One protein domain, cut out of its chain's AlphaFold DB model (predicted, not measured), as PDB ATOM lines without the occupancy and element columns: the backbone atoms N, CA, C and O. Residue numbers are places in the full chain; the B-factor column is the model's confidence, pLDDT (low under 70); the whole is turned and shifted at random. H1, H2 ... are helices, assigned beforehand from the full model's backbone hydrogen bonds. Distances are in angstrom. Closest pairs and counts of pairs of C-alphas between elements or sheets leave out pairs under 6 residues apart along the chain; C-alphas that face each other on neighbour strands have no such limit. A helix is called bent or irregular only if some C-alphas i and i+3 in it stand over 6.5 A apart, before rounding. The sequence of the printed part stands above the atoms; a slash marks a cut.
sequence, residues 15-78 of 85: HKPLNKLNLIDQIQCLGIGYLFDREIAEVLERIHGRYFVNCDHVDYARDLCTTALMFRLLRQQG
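Overview. This is residues 15 to 78 of the 85 residues of the protein "Terpene_synth domain-containing protein" of Punica granatum (UniProt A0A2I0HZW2). What does the model look like? Three helices, their centres set in a triangle, make a small body: the longest, H2, and H1 run opposite ways at a steep tilt, and H4 slants over one side of the pair, from near the first residue of H1 to the middle of H2. The short H3 sits at one end of the long axis, and the link from H1 to H2 turns round at the other. What is it made of? The printed part has 64 residues with four named helices, H1, H2, H3 and H4 along the chain, and no named strand; its class is all helix. What is its outline? It is compact, with a radius of gyration of the C-alphas of 11.5 A, yet elongated, spanning 33 by 20 by 19 A.

Along the chain. Where is the longest helix? H2 is residues 37 to 53, 22.1 A long, and begins at C-alpha 37, (189.293, 228.457, 147.242). It is neither bent nor irregular, but only just: C-alphas 50 and 53 are 6.2 A apart. Where are the others? H1 is residues 18 to 29, 15.8 A long, and begins at C-alpha 18, (170.819, 227.615, 146.274). H4 is residues 64 to 76, 18.1 A long, and ends at C-alpha 76, (184.352, 223.418, 137.543). H3 is residues 58 to 62, 8.4 A long, and only just neither bent nor irregular, with C-alphas 58 and 61 at 6.2 A.

Arrangement. What is near H2? H2 and H1 are close but not clearly touching, their closest C-alphas being those of Ile 24 and Ile 40, 6.6 A apart; they run opposite ways at a steep tilt of 39 degrees. H2, with residues 44 to 48 alone, and H4, with residues 73 to 74 alone, only just touch, with 3 pairs of C-alphas within 8 A, the closest those of Leu 44 and Leu 74 at 6.6 A. These two run opposite ways at a steep tilt of 57 degrees. What else does H4 touch? H4 touches H1, the closest C-alphas being those of Leu 18 and Thr 66 at 5.5 A, and the two run the same way at a steep tilt of 46 degrees. H4, with residues 66 to 67 alone, and H3 touch only at the corner, and only just, with 3 pairs of C-alphas within 8 A; the closest are those of Ala 61 and Thr 67 at 6.6 A. What stays apart? H1 and H3 are apart, and H2 and H3 are only just apart, at 8.3 A between their closest C-alphas. What do the backbones show? In H1, H2 and H4 every O i to N i+4 pair is within hydrogen-bond range; in H3 0 of 1 is, beside 1 of 2 O i to N i+3 pairs.

Size, cuts and confidence. How far does it reach? The two C-alphas farthest apart are those of Leu 35 and Val 58, at 33.2 A. Is it continuous? The printed part has no cut; the links H2 to H3 and H3 to H4 are tight, and H1 to H2 is short. Where is confidence low? The mean pLDDT of the printed part is 83.5, and residues 15 to 16 and 55 to 62 are under 70.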
ATOM      1  N   HIS A  15     168.787 222.743 153.559       58.97
ATOM      2  CA  HIS A  15     167.519 222.585 152.860       58.97
ATOM      3  C   HIS A  15     167.329 223.624 151.729       58.97
ATOM      4  O   HIS A  15     166.407 223.501 150.923       58.97
ATOM      5  N   LYS A  16     168.206 224.624 151.589       68.06
ATOM      6  CA  LYS A  16     168.238 225.560 150.453       68.06
ATOM      7  C   LYS A  16     169.681 225.831 150.015       68.06
ATOM      8  O   LYS A  16     170.191 226.945 150.163       68.06
ATOM      9  N   PRO A  17     170.349 224.835 149.404       76.06
ATOM     10  CA  PRO A  17     171.734 224.968 148.940       76.06
ATOM     11  C   PRO A  17     171.919 226.106 147.922       76.06
ATOM     12  O   PRO A  17     173.029 226.615 147.769       76.06
ATOM     13  N   LEU A  18     170.836 226.542 147.267       82.38
ATOM     14  CA  LEU A  18     170.819 227.615 146.274       82.38
ATOM     15  C   LEU A  18     171.486 228.908 146.760       82.38
ATOM     16  O   LEU A  18     172.221 229.526 145.999       82.38
ATOM     17  N   ASN A  19     171.297 229.304 148.023       84.56
ATOM     18  CA  ASN A  19     171.885 230.545 148.540       84.56
ATOM     19  C   ASN A  19     173.417 230.476 148.591       84.56
ATOM     20  O   ASN A  19     174.097 231.405 148.154       84.56
ATOM     21  N   LYS A  20     173.963 229.351 149.070       86.62
ATOM     22  CA  LYS A  20     175.416 229.132 149.133       86.62
ATOM     23  C   LYS A  20     176.008 228.997 147.732       86.62
ATOM     24  O   LYS A  20     177.041 229.589 147.446       86.62
ATOM     25  N   LEU A  21     175.321 228.282 146.843       89.50
ATOM     26  CA  LEU A  21     175.735 228.141 145.448       89.50
ATOM     27  C   LEU A  21     175.736 229.488 144.709       89.50
ATOM     28  O   LEU A  21     176.688 229.776 143.992       89.50
ATOM     29  N   ASN A  22     174.726 230.338 144.922       90.12
ATOM     30  CA  ASN A  22     174.675 231.687 144.347       90.12
ATOM     31  C   ASN A  22     175.808 232.574 144.865       90.12
ATOM     32  O   ASN A  22     176.385 233.337 144.095       90.12
ATOM     33  N   LEU A  23     176.152 232.474 146.152       91.06
ATOM     34  CA  LEU A  23     177.285 233.210 146.706       91.06
ATOM     35  C   LEU A  23     178.605 232.772 146.055       91.06
ATOM     36  O   LEU A  23     179.391 233.621 145.639       91.06
ATOM     37  N   ILE A  24     178.829 231.460 145.922       92.25
ATOM     38  CA  ILE A  24     180.005 230.911 145.226       92.25
ATOM     39  C   ILE A  24     180.044 231.407 143.779       92.25
ATOM     40  O   ILE A  24     181.090 231.851 143.307       92.25
ATOM     41  N   ASP A  25     178.907 231.371 143.088       93.44
ATOM     42  CA  ASP A  25     178.807 231.821 141.705       93.44
ATOM     43  C   ASP A  25     179.140 233.306 141.547       93.44
ATOM     44  O   ASP A  25     179.910 233.675 140.666       93.44
ATOM     45  N   GLN A  26     178.634 234.160 142.440       93.88
ATOM     46  CA  GLN A  26     178.951 235.587 142.444       93.88
ATOM     47  C   GLN A  26     180.438 235.832 142.708       93.88
ATOM     48  O   GLN A  26     181.065 236.609 141.994       93.88
ATOM     49  N   ILE A  27     181.026 235.143 143.689       92.88
ATOM     50  CA  ILE A  27     182.460 235.230 144.007       92.88
ATOM     51  C   ILE A  27     183.319 234.849 142.788       92.88
ATOM     52  O   ILE A  27     184.296 235.534 142.476       92.88
ATOM     53  N   GLN A  28     182.949 233.777 142.082       91.75
ATOM     54  CA  GLN A  28     183.645 233.335 140.872       91.75
ATOM     55  C   GLN A  28     183.440 234.306 139.702       91.75
ATOM     56  O   GLN A  28     184.412 234.653 139.034       91.75
ATOM     57  N   CYS A  29     182.217 234.807 139.488       93.31
ATOM     58  CA  CYS A  29     181.908 235.809 138.459       93.31
ATOM     59  C   CYS A  29     182.643 237.138 138.686       93.31
ATOM     60  O   CYS A  29     183.022 237.805 137.729       93.31
ATOM     61  N   LEU A  30     182.881 237.508 139.947       94.31
ATOM     62  CA  LEU A  30     183.682 238.676 140.323       94.31
ATOM     63  C   LEU A  30     185.192 238.461 140.121       94.31
ATOM     64  O   LEU A  30     185.968 239.395 140.311       94.31
ATOM     65  N   GLY A  31     185.632 237.252 139.759       93.44
ATOM     66  CA  GLY A  31     187.044 236.933 139.538       93.44
ATOM     67  C   GLY A  31     187.872 236.837 140.821       93.44
ATOM     68  O   GLY A  31     189.097 236.791 140.753       93.44
ATOM     69  N   ILE A  32     187.225 236.784 141.990       94.94
ATOM     70  CA  ILE A  32     187.886 236.752 143.306       94.94
ATOM     71  C   ILE A  32     187.816 235.375 143.979       94.94
ATOM     72  O   ILE A  32     188.143 235.249 145.156       94.94
ATOM     73  N   GLY A  33     187.409 234.337 143.240       90.56
ATOM     74  CA  GLY A  33     187.297 232.959 143.740       90.56
ATOM     75  C   GLY A  33     188.563 232.439 144.411       90.56
ATOM     76  O   GLY A  33     188.469 231.854 145.484       90.56
ATOM     77  N   TYR A  34     189.728 232.789 143.866       91.88
ATOM     78  CA  TYR A  34     191.035 232.370 144.379       91.88
ATOM     79  C   TYR A  34     191.315 232.807 145.830       91.88
ATOM     80  O   TYR A  34     192.155 232.223 146.511       91.88
ATOM     81  N   LEU A  35     190.626 233.839 146.336       93.00
ATOM     82  CA  LEU A  35     190.750 234.275 147.732       93.00
ATOM     83  C   LEU A  35     189.990 233.369 148.709       93.00
ATOM     84  O   LEU A  35     190.228 233.441 149.916       93.00
ATOM     85  N   PHE A  36     189.075 232.551 148.195       91.75
ATOM     86  CA  PHE A  36     188.140 231.729 148.959       91.75
ATOM     87  C   PHE A  36     188.165 230.260 148.514       91.75
ATOM     88  O   PHE A  36     187.219 229.530 148.796       91.75
ATOM     89  N   ASP A  37     189.216 229.812 147.814       90.38
ATOM     90  CA  ASP A  37     189.293 228.457 147.242       90.38
ATOM     91  C   ASP A  37     189.033 227.370 148.289       90.38
ATOM     92  O   ASP A  37     188.311 226.407 148.030       90.38
ATOM     93  N   ARG A  38     189.574 227.547 149.500       91.12
ATOM     94  CA  ARG A  38     189.395 226.593 150.597       91.12
ATOM     95  C   ARG A  38     187.940 226.536 151.059       91.12
ATOM     96  O   ARG A  38     187.372 225.455 151.153       91.12
ATOM     97  N   GLU A  39     187.334 227.688 151.323       90.44
ATOM     98  CA  GLU A  39     185.941 227.789 151.760       90.44
ATOM     99  C   GLU A  39     184.970 227.273 150.686       90.44
ATOM    100  O   GLU A  39     184.001 226.582 150.998       90.44
ATOM    101  N   ILE A  40     185.240 227.565 149.410       90.81
ATOM    102  CA  ILE A  40     184.460 227.060 148.274       90.81
ATOM    103  C   ILE A  40     184.564 225.532 148.196       90.81
ATOM    104  O   ILE A  40     183.539 224.864 148.042       90.81
ATOM    105  N   ALA A  41     185.771 224.974 148.326       91.19
ATOM    106  CA  ALA A  41     185.988 223.531 148.301       91.19
ATOM    107  C   ALA A  41     185.243 222.819 149.441       91.19
ATOM    108  O   ALA A  41     184.525 221.857 149.175       91.19
ATOM    109  N   GLU A  42     185.337 223.332 150.673       90.56
ATOM    110  CA  GLU A  42     184.641 222.786 151.849       90.56
ATOM    111  C   GLU A  42     183.112 222.778 151.658       90.56
ATOM    112  O   GLU A  42     182.434 221.788 151.954       90.56
ATOM    113  N   VAL A  43     182.540 223.865 151.126       88.88
ATOM    114  CA  VAL A  43     181.094 223.946 150.863       88.88
ATOM    115  C   VAL A  43     180.676 222.958 149.772       88.88
ATOM    116  O   VAL A  43     179.669 222.262 149.926       88.88
ATOM    117  N   LEU A  44     181.435 222.870 148.679       90.00
ATOM    118  CA  LEU A  44     181.119 221.972 147.567       90.00
ATOM    119  C   LEU A  44     181.290 220.496 147.932       90.00
ATOM    120  O   LEU A  44     180.484 219.681 147.488       90.00
ATOM    121  N   GLU A  45     182.256 220.152 148.785       89.88
ATOM    122  CA  GLU A  45     182.423 218.797 149.315       89.88
ATOM    123  C   GLU A  45     181.198 218.372 150.135       89.88
ATOM    124  O   GLU A  45     180.634 217.298 149.909       89.88
ATOM    125  N   ARG A  46     180.713 219.246 151.028       87.00
ATOM    126  CA  ARG A  46     179.489 218.997 151.811       87.00
ATOM    127  C   ARG A  46     178.263 218.805 150.919       87.00
ATOM    128  O   ARG A  46     177.465 217.899 151.161       87.00
ATOM    129  N   ILE A  47     178.117 219.635 149.883       84.75
ATOM    130  CA  ILE A  47     177.041 219.516 148.887       84.75
ATOM    131  C   ILE A  47     177.159 218.175 148.150       84.75
ATOM    132  O   ILE A  47     176.190 217.417 148.086       84.75
ATOM    133  N   HIS A  48     178.343 217.830 147.650       85.12
ATOM    134  CA  HIS A  48     178.569 216.565 146.959       85.12
ATOM    135  C   HIS A  48     178.220 215.357 147.846       85.12
ATOM    136  O   HIS A  48     177.454 214.483 147.434       85.12
ATOM    137  N   GLY A  49     178.704 215.344 149.090       84.62
ATOM    138  CA  GLY A  49     178.408 214.294 150.063       84.62
ATOM    139  C   GLY A  49     176.909 214.135 150.327       84.62
ATOM    140  O   GLY A  49     176.386 213.025 150.255       84.62
ATOM    141  N   ARG A  50     176.184 215.236 150.563       79.25
ATOM    142  CA  ARG A  50     174.754 215.184 150.907       79.25
ATOM    143  C   ARG A  50     173.861 214.776 149.730       79.25
ATOM    144  O   ARG A  50     172.971 213.949 149.915       79.25
ATOM    145  N   TYR A  51     174.087 215.328 148.535       76.81
ATOM    146  CA  TYR A  51     173.163 215.144 147.401       76.81
ATOM    147  C   TYR A  51     173.557 214.026 146.434       76.81
ATOM    148  O   TYR A  51     172.677 213.451 145.798       76.81
ATOM    149  N   PHE A  52     174.847 213.697 146.310       76.56
ATOM    150  CA  PHE A  52     175.321 212.724 145.317       76.56
ATOM    151  C   PHE A  52     175.787 211.406 145.941       76.56
ATOM    152  O   PHE A  52     175.642 210.364 145.303       76.56
ATOM    153  N   VAL A  53     176.302 211.431 147.176       77.88
ATOM    154  CA  VAL A  53     176.806 210.232 147.871       77.88
ATOM    155  C   VAL A  53     175.753 209.650 148.814       77.88
ATOM    156  O   VAL A  53     175.342 208.506 148.643       77.88
ATOM    157  N   ASN A  54     175.260 210.447 149.763       72.19
ATOM    158  CA  ASN A  54     174.388 209.962 150.837       72.19
ATOM    159  C   ASN A  54     172.905 209.865 150.436       72.19
ATOM    160  O   ASN A  54     172.113 209.332 151.201       72.19
ATOM    161  N   CYS A  55     172.530 210.339 149.236       62.78
ATOM    162  CA  CYS A  55     171.171 210.276 148.665       62.78
ATOM    163  C   CYS A  55     170.048 210.731 149.621       62.78
ATOM    164  O   CYS A  55     168.910 210.288 149.484       62.78
ATOM    165  N   ASP A  56     170.347 211.624 150.566       59.25
ATOM    166  CA  ASP A  56     169.442 211.893 151.687       59.25
ATOM    167  C   ASP A  56     168.197 212.691 151.261       59.25
ATOM    168  O   ASP A  56     167.173 212.665 151.939       59.25
ATOM    169  N   HIS A  57     168.235 213.396 150.122       54.09
ATOM    170  CA  HIS A  57     167.152 214.287 149.693       54.09
ATOM    171  C   HIS A  57     166.813 214.153 148.203       54.09
ATOM    172  O   HIS A  57     167.434 214.768 147.337       54.09
ATOM    173  N   VAL A  58     165.751 213.392 147.931       53.09
ATOM    174  CA  VAL A  58     165.142 213.184 146.605       53.09
ATOM    175  C   VAL A  58     164.383 214.431 146.099       53.09
ATOM    176  O   VAL A  58     164.100 214.537 144.909       53.09
ATOM    177  N   ASP A  59     164.105 215.426 146.953       55.22
ATOM    178  CA  ASP A  59     163.261 216.575 146.580       55.22
ATOM    179  C   ASP A  59     163.965 217.695 145.784       55.22
ATOM    180  O   ASP A  59     163.294 218.416 145.044       55.22
ATOM    181  N   TYR A  60     165.301 217.833 145.829       56.19
ATOM    182  CA  TYR A  60     166.005 218.889 145.060       56.19
ATOM    183  C   TYR A  60     166.105 218.605 143.571       56.19
ATOM    184  O   TYR A  60     166.278 219.538 142.790       56.19
ATOM    185  N   ALA A  61     165.911 217.349 143.166       56.50
ATOM    186  CA  ALA A  61     165.771 216.995 141.759       56.50
ATOM    187  C   ALA A  61     164.599 217.738 141.082       56.50
ATOM    188  O   ALA A  61     164.522 217.763 139.857       56.50
ATOM    189  N   ARG A  62     163.693 218.360 141.857       60.50
ATOM    190  CA  ARG A  62     162.603 219.191 141.332       60.50
ATOM    191  C   ARG A  62     162.997 220.638 141.032       60.50
ATOM    192  O   ARG A  62     162.292 221.269 140.250       60.50
ATOM    193  N   ASP A  63     164.090 221.164 141.595       78.50
ATOM    194  CA  ASP A  63     164.578 222.501 141.238       78.50
ATOM    195  C   ASP A  63     165.706 222.417 140.205       78.50
ATOM    196  O   ASP A  63     166.873 222.140 140.515       78.50
ATOM    197  N   LEU A  64     165.340 222.683 138.949       84.38
ATOM    198  CA  LEU A  64     166.266 222.713 137.822       84.38
ATOM    199  C   LEU A  64     167.366 223.761 138.024       84.38
ATOM    200  O   LEU A  64     168.508 223.508 137.647       84.38
ATOM    201  N   CYS A  65     167.043 224.908 138.630       85.12
ATOM    202  CA  CYS A  65     168.003 225.988 138.838       85.12
ATOM    203  C   CYS A  65     169.118 225.546 139.791       85.12
ATOM    204  O   CYS A  65     170.296 225.558 139.423       85.12
ATOM    205  N   THR A  66     168.747 225.050 140.976       85.31
ATOM    206  CA  THR A  66     169.697 224.488 141.945       85.31
ATOM    207  C   THR A  66     170.493 223.331 141.346       85.31
ATOM    208  O   THR A  66     171.716 223.303 141.480       85.31
ATOM    209  N   THR A  67     169.834 222.398 140.651       85.44
ATOM    210  CA  THR A  67     170.500 221.223 140.067       85.44
ATOM    211  C   THR A  67     171.534 221.623 139.011       85.44
ATOM    212  O   THR A  67     172.674 221.156 139.048       85.44
ATOM    213  N   ALA A  68     171.174 222.525 138.093       88.75
ATOM    214  CA  ALA A  68     172.082 223.017 137.062       88.75
ATOM    215  C   ALA A  68     173.274 223.775 137.666       88.75
ATOM    216  O   ALA A  68     174.413 223.597 137.225       88.75
ATOM    217  N   LEU A  69     173.026 224.583 138.700       91.12
ATOM    218  CA  LEU A  69     174.063 225.352 139.375       91.12
ATOM    219  C   LEU A  69     175.042 224.449 140.138       91.12
ATOM    220  O   LEU A  69     176.252 224.598 139.978       91.12
ATOM    221  N   MET A  70     174.540 223.465 140.893       89.12
ATOM    222  CA  MET A  70     175.379 222.440 141.525       89.12
ATOM    223  C   MET A  70     176.233 221.714 140.498       89.12
ATOM    224  O   MET A  70     177.442 221.594 140.682       89.12
ATOM    225  N   PHE A  71     175.613 221.253 139.408       89.25
ATOM    226  CA  PHE A  71     176.310 220.498 138.376       89.25
ATOM    227  C   PHE A  71     177.470 221.303 137.784       89.25
ATOM    228  O   PHE A  71     178.592 220.805 137.667       89.25
ATOM    229  N   ARG A  72     177.220 222.575 137.453       93.25
ATOM    230  CA  ARG A  72     178.248 223.476 136.934       93.25
ATOM    231  C   ARG A  72     179.384 223.684 137.937       93.25
ATOM    232  O   ARG A  72     180.534 223.456 137.570       93.25
ATOM    233  N   LEU A  73     179.071 224.085 139.170       93.75
ATOM    234  CA  LEU A  73     180.079 224.427 140.181       93.75
ATOM    235  C   LEU A  73     180.936 223.213 140.573       93.75
ATOM    236  O   LEU A  73     182.157 223.320 140.669       93.75
ATOM    237  N   LEU A  74     180.324 222.037 140.722       91.56
ATOM    238  CA  LEU A  74     181.038 220.796 141.027       91.56
ATOM    239  C   LEU A  74     181.975 220.384 139.884       91.56
ATOM    240  O   LEU A  74     183.141 220.073 140.131       91.56
ATOM    241  N   ARG A  75     181.522 220.435 138.623       91.25
ATOM    242  CA  ARG A  75     182.395 220.120 137.477       91.25
ATOM    243  C   ARG A  75     183.537 221.110 137.310       91.25
ATOM    244  O   ARG A  75     184.631 220.688 136.947       91.25
ATOM    245  N   GLN A  76     183.300 222.396 137.566       90.38
ATOM    246  CA  GLN A  76     184.352 223.418 137.543       90.38
ATOM    247  C   GLN A  76     185.466 223.114 138.552       90.38
ATOM    248  O   GLN A  76     186.625 223.390 138.270       90.38
ATOM    249  N   GLN A  77     185.128 222.485 139.679       88.19
ATOM    250  CA  GLN A  77     186.077 222.078 140.720       88.19
ATOM    251  C   GLN A  77     186.599 220.639 140.550       88.19
ATOM    252  O   GLN A  77     187.229 220.091 141.449       88.19
ATOM    253  N   GLY A  78     186.344 220.003 139.402       89.75
ATOM    254  CA  GLY A  78     186.889 218.684 139.073       89.75
ATOM    255  C   GLY A  78     186.125 217.490 139.654       89.75
ATOM    256  O   GLY A  78     186.572 216.353 139.495       89.75
TER     257      GLY A  78